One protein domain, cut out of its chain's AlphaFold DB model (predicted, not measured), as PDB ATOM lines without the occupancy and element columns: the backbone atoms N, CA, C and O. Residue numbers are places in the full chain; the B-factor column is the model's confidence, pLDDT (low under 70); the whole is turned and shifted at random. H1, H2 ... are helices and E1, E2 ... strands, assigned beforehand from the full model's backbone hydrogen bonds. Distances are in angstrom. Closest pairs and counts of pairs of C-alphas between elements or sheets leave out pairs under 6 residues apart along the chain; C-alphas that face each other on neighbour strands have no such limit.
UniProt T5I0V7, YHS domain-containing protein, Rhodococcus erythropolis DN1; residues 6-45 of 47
ATOM      1  N   ILE A   6       1.137 -16.041  55.650       57.38
ATOM      2  CA  ILE A   6       1.781 -17.228  56.249       57.38
ATOM      3  C   ILE A   6       2.700 -17.947  55.247       57.38
ATOM      4  O   ILE A   6       3.765 -18.431  55.627       57.38
ATOM      5  N   GLU A   7       2.356 -17.940  53.958       70.44
ATOM      6  CA  GLU A   7       3.150 -18.614  52.922       70.44
ATOM      7  C   GLU A   7       4.538 -17.980  52.731       70.44
ATOM      8  O   GLU A   7       5.511 -18.701  52.541       70.44
ATOM      9  N   LYS A   8       4.664 -16.646  52.851       76.81
ATOM     10  CA  LYS A   8       5.959 -15.952  52.709       76.81
ATOM     11  C   LYS A   8       6.908 -16.260  53.863       76.81
ATOM     12  O   LYS A   8       8.028 -16.685  53.617       76.81
ATOM     13  N   ALA A   9       6.430 -16.149  55.103       79.62
ATOM     14  CA  ALA A   9       7.243 -16.434  56.285       79.62
ATOM     15  C   ALA A   9       7.729 -17.893  56.312       79.62
ATOM     16  O   ALA A   9       8.884 -18.171  56.631       79.62
ATOM     17  N   ARG A  10       6.860 -18.834  55.926       78.00
ATOM     18  CA  ARG A  10       7.223 -20.247  55.791       78.00
ATOM     19  C   ARG A  10       8.230 -20.469  54.664       78.00
ATOM     20  O   ARG A  10       9.200 -21.197  54.850       78.00
ATOM     21  N   ALA A  11       8.021 -19.829  53.517       83.12
ATOM     22  CA  ALA A  11       8.940 -19.925  52.396       83.12
ATOM     23  C   ALA A  11      10.329 -19.364  52.736       83.12
ATOM     24  O   ALA A  11      11.329 -19.952  52.346       83.12
ATOM     25  N   GLU A  12      10.415 -18.282  53.508       82.81
ATOM     26  CA  GLU A  12      11.693 -17.743  53.992       82.81
ATOM     27  C   GLU A  12      12.379 -18.694  54.978       82.81
ATOM     28  O   GLU A  12      13.567 -18.972  54.826       82.81
ATOM     29  N   ALA A  13      11.632 -19.254  55.934       83.31
ATOM     30  CA  ALA A  13      12.165 -20.201  56.915       83.31
ATOM     31  C   ALA A  13      12.652 -21.519  56.283       83.31
ATOM     32  O   ALA A  13      13.643 -22.093  56.729       83.31
ATOM     33  N   GLU A  14      11.972 -22.001  55.239       82.69
ATOM     34  CA  GLU A  14      12.346 -23.220  54.513       82.69
ATOM     35  C   GLU A  14      13.320 -22.967  53.343       82.69
ATOM     36  O   GLU A  14      13.751 -23.922  52.694       82.69
ATOM     37  N   GLY A  15      13.667 -21.708  53.050       82.69
ATOM     38  CA  GLY A  15      14.509 -21.350  51.900       82.69
ATOM     39  C   GLY A  15      13.828 -21.563  50.539       82.69
ATOM     40  O   GLY A  15      14.491 -21.702  49.516       82.69
ATOM     41  N   LEU A  16      12.496 -21.602  50.512       85.31
ATOM     42  CA  LEU A  16      11.654 -21.720  49.323       85.31
ATOM     43  C   LEU A  16      11.411 -20.354  48.670       85.31
ATOM     44  O   LEU A  16      10.277 -20.001  48.349       85.31
ATOM     45  N   PHE A  17      12.468 -19.575  48.466       85.25
ATOM     46  CA  PHE A  17      12.409 -18.307  47.746       85.25
ATOM     47  C   PHE A  17      13.486 -18.244  46.661       85.25
ATOM     48  O   PHE A  17      14.520 -18.905  46.754       85.25
ATOM     49  N   ARG A  18      13.236 -17.460  45.612       86.94
ATOM     50  CA  ARG A  18      14.197 -17.169  44.544       86.94
ATOM     51  C   ARG A  18      14.164 -15.695  44.207       86.94
ATOM     52  O   ARG A  18      13.099 -15.130  43.979       86.94
ATOM     53  N   ASP A  19      15.338 -15.093  44.151       86.62
ATOM     54  CA  ASP A  19      15.513 -13.737  43.659       86.62
ATOM     55  C   ASP A  19      15.756 -13.801  42.143       86.62
ATOM     56  O   ASP A  19      16.668 -14.486  41.676       86.62
ATOM     57  N   TYR A  20      14.914 -13.123  41.370       85.75
ATOM     58  CA  TYR A  20      14.991 -13.073  39.914       85.75
ATOM     59  C   TYR A  20      14.646 -11.661  39.430       85.75
ATOM     60  O   TYR A  20      13.650 -11.085  39.858       85.75
ATOM     61  N   GLU A  21      15.503 -11.077  38.587       85.69
ATOM     62  CA  GLU A  21      15.363  -9.702  38.062       85.69
ATOM     63  C   GLU A  21      15.105  -8.626  39.141       85.69
ATOM     64  O   GLU A  21      14.354  -7.677  38.946       85.69
ATOM     65  N   GLY A  22      15.725  -8.774  40.319       86.12
ATOM     66  CA  GLY A  22      15.554  -7.843  41.444       86.12
ATOM     67  C   GLY A  22      14.242  -8.014  42.220       86.12
ATOM     68  O   GLY A  22      14.017  -7.297  43.193       86.12
ATOM     69  N   SER A  23      13.409  -8.984  41.836       85.00
ATOM     70  CA  SER A  23      12.189  -9.363  42.544       85.00
ATOM     71  C   SER A  23      12.381 -10.678  43.291       85.00
ATOM     72  O   SER A  23      12.930 -11.645  42.764       85.00
ATOM     73  N   ARG A  24      11.910 -10.729  44.540       85.44
ATOM     74  CA  ARG A  24      11.904 -11.957  45.338       85.44
ATOM     75  C   ARG A  24      10.588 -12.697  45.146       85.44
ATOM     76  O   ARG A  24       9.521 -12.150  45.411       85.44
ATOM     77  N   TYR A  25      10.679 -13.953  44.734       83.56
ATOM     78  CA  TYR A  25       9.554 -14.860  44.554       83.56
ATOM     79  C   TYR A  25       9.560 -15.901  45.665       83.56
ATOM     80  O   TYR A  25      10.591 -16.506  45.947       83.56
ATOM     81  N   TRP A  26       8.403 -16.119  46.286       84.12
ATOM     82  CA  TRP A  26       8.213 -17.122  47.333       84.12
ATOM     83  C   TRP A  26       7.370 -18.274  46.805       84.12
ATOM     84  O   TRP A  26       6.393 -18.067  46.083       84.12
ATOM     85  N   PHE A  27       7.730 -19.489  47.198       83.50
ATOM     86  CA  PHE A  27       7.067 -20.706  46.761       83.50
ATOM     87  C   PHE A  27       6.404 -21.418  47.935       83.50
ATOM     88  O   PHE A  27       6.992 -21.564  49.001       83.50
ATOM     89  N   CYS A  28       5.203 -21.946  47.710       80.19
ATOM     90  CA  CYS A  28       4.459 -22.701  48.722       80.19
ATOM     91  C   CYS A  28       5.043 -24.099  49.012       80.19
ATOM     92  O   CYS A  28       4.665 -24.742  49.989       80.19
ATOM     93  N   CYS A  29       5.930 -24.624  48.154       78.31
ATOM     94  CA  CYS A  29       6.500 -25.962  48.321       78.31
ATOM     95  C   CYS A  29       7.827 -26.168  47.571       78.31
ATOM     96  O   CYS A  29       8.106 -25.515  46.562       78.31
ATOM     97  N   LYS A  30       8.597 -27.179  48.007       77.00
ATOM     98  CA  LYS A  30       9.851 -27.638  47.367       77.00
ATOM     99  C   LYS A  30       9.693 -28.017  45.892       77.00
ATOM    100  O   LYS A  30      10.667 -27.973  45.155       77.00
ATOM    101  N   GLY A  31       8.485 -28.373  45.450       81.94
ATOM    102  CA  GLY A  31       8.205 -28.726  44.055       81.94
ATOM    103  C   GLY A  31       8.053 -27.525  43.117       81.94
ATOM    104  O   GLY A  31       8.186 -27.681  41.905       81.94
ATOM    105  N   CYS A  32       7.788 -26.332  43.653       82.94
ATOM    106  CA  CYS A  32       7.658 -25.114  42.854       82.94
ATOM    107  C   CYS A  32       9.023 -24.506  42.497       82.94
ATOM    108  O   CYS A  32       9.158 -23.973  41.400       82.94
ATOM    109  N   GLY A  33      10.038 -24.674  43.355       83.25
ATOM    110  CA  GLY A  33      11.420 -24.255  43.092       83.25
ATOM    111  C   GLY A  33      11.977 -24.760  41.752       83.25
ATOM    112  O   GLY A  33      12.253 -23.937  40.890       83.25
ATOM    113  N   PRO A  34      12.052 -26.081  41.495       85.62
ATOM    114  CA  PRO A  34      12.598 -26.604  40.241       85.62
ATOM    115  C   PRO A  34      11.769 -26.231  39.002       85.62
ATOM    116  O   PRO A  34      12.319 -26.135  37.910       85.62
ATOM    117  N   ARG A  35      10.456 -25.989  39.137       85.00
ATOM    118  CA  ARG A  35       9.643 -25.471  38.017       85.00
ATOM    119  C   ARG A  35       9.993 -24.024  37.703       85.00
ATOM    120  O   ARG A  35      10.102 -23.674  36.531       85.00
ATOM    121  N   PHE A  36      10.172 -23.212  38.744       86.06
ATOM    122  CA  PHE A  36      10.648 -21.848  38.600       86.06
ATOM    123  C   PHE A  36      12.058 -21.831  38.012       86.06
ATOM    124  O   PHE A  36      12.267 -21.137  37.035       86.06
ATOM    125  N   ASP A  37      12.982 -22.660  38.499       82.62
ATOM    126  CA  ASP A  37      14.343 -22.762  37.955       82.62
ATOM    127  C   ASP A  37      14.346 -23.202  36.475       82.62
ATOM    128  O   ASP A  37      15.166 -22.734  35.689       82.62
ATOM    129  N   ALA A  38      13.401 -24.057  36.060       88.81
ATOM    130  CA  ALA A  38      13.276 -24.486  34.667       88.81
ATOM    131  C   ALA A  38      12.794 -23.369  33.725       88.81
ATOM    132  O   ALA A  38      13.184 -23.353  32.560       88.81
ATOM    133  N   ASN A  39      11.918 -22.470  34.185       86.00
ATOM    134  CA  ASN A  39      11.381 -21.372  33.373       86.00
ATOM    135  C   ASN A  39      11.059 -20.132  34.221       86.00
ATOM    136  O   ASN A  39       9.890 -19.747  34.313       86.00
ATOM    137  N   PRO A  40      12.062 -19.459  34.809       84.00
ATOM    138  CA  PRO A  40      11.814 -18.405  35.793       84.00
ATOM    139  C   PRO A  40      11.069 -17.246  35.146       84.00
ATOM    140  O   PRO A  40      10.076 -16.780  35.679       84.00
ATOM    141  N   ARG A  41      11.433 -16.906  33.910       84.00
ATOM    142  CA  ARG A  41      10.787 -15.877  33.095       84.00
ATOM    143  C   ARG A  41       9.290 -16.107  32.866       84.00
ATOM    144  O   ARG A  41       8.559 -15.141  32.785       84.00
ATOM    145  N   LYS A  42       8.803 -17.355  32.815       83.12
ATOM    146  CA  LYS A  42       7.362 -17.651  32.664       83.12
ATOM    147  C   LYS A  42       6.567 -17.393  33.949       83.12
ATOM    148  O   LYS A  42       5.371 -17.142  33.887       83.12
ATOM    149  N   TYR A  43       7.215 -17.524  35.104       78.44
ATOM    150  CA  TYR A  43       6.596 -17.334  36.418       78.44
ATOM    151  C   TYR A  43       6.873 -15.944  37.002       78.44
ATOM    152  O   TYR A  43       6.126 -15.479  37.857       78.44
ATOM    153  N   ALA A  44       7.956 -15.311  36.555       76.50
ATOM    154  CA  ALA A  44       8.371 -13.971  36.922       76.50
ATOM    155  C   ALA A  44       7.749 -12.884  36.040       76.50
ATOM    156  O   ALA A  44       7.782 -11.722  36.437       76.50
ATOM    157  N   ASP A  45       7.156 -13.252  34.898       71.38
ATOM    158  CA  ASP A  45       6.336 -12.363  34.073       71.38
ATOM    159  C   ASP A  45       5.054 -11.994  34.835       71.38
ATOM    160  O   ASP A  45       4.005 -12.626  34.734       71.38
TER     161      ASP A  45
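Overview. This is residues 6 to 45 of the 47 residues of the protein "YHS domain-containing protein" of Rhodococcus erythropolis DN1 (UniProt T5I0V7). A small two-stranded hairpin, E1 and E2, forms the middle of the domain, with H1 set crosswise at its open end, by Phe 17 and Trp 26, and the short helices H2 and H3 over one face. The printed part has 40 residues, with three named helices and two named strands in the order H1, E1, E2, H2, H3; the sheet is E1 - E2, antiparallel, and the class is mixed, helices and strands. The whole is compact, with a radius of gyration of the C-alphas of 9.5 A and spans of 24 by 21 by 12 A.

Along the chain. E1 is residues 17 to 20, 9.8 A long from C-alpha 17 at (12.409, -18.307, 47.746) to C-alpha 20. E2 is residues 23 to 26, 9.9 A. H1 is residues 6 to 14, 12.3 A, beginning at C-alpha 6 (1.781, -17.228, 56.249). H2 is residues 32 to 38, 9.9 A. H3 is residues 40 to 44, 5.7 A, ending at C-alpha 44 (8.371, -13.971, 36.922).

Arrangement. E1 and E2 form a hairpin, antiparallel at 156 degrees between directions; N 18 and O 25 are within hydrogen-bond range at 2.8 A, as are N 23 and O 20 at 2.9 A. The closest C-alphas of H1 and E2, those of Ala 11 and Trp 26, are 5.8 A apart. For H2 and E1 the closest are Phe 17 and Gly 33, 7.6 A; for H3 and E1, Tyr 20 and Ala 44, 7.3 A. H2 and H3 are close but not clearly touching, with C-alphas 36 and 43 closest at 6.4 A. H1 is apart from H2 and H3. In H1, H2 and H3 every O i to N i+4 pair is within hydrogen-bond range.

Size, cuts and confidence. The two farthest C-alphas, of Ile 6 and Ala 38, are 25.5 A apart. The printed part has no cut, and the four links between its elements are tight. The mean pLDDT of the printed part is 81.9; residue 6 is under 70.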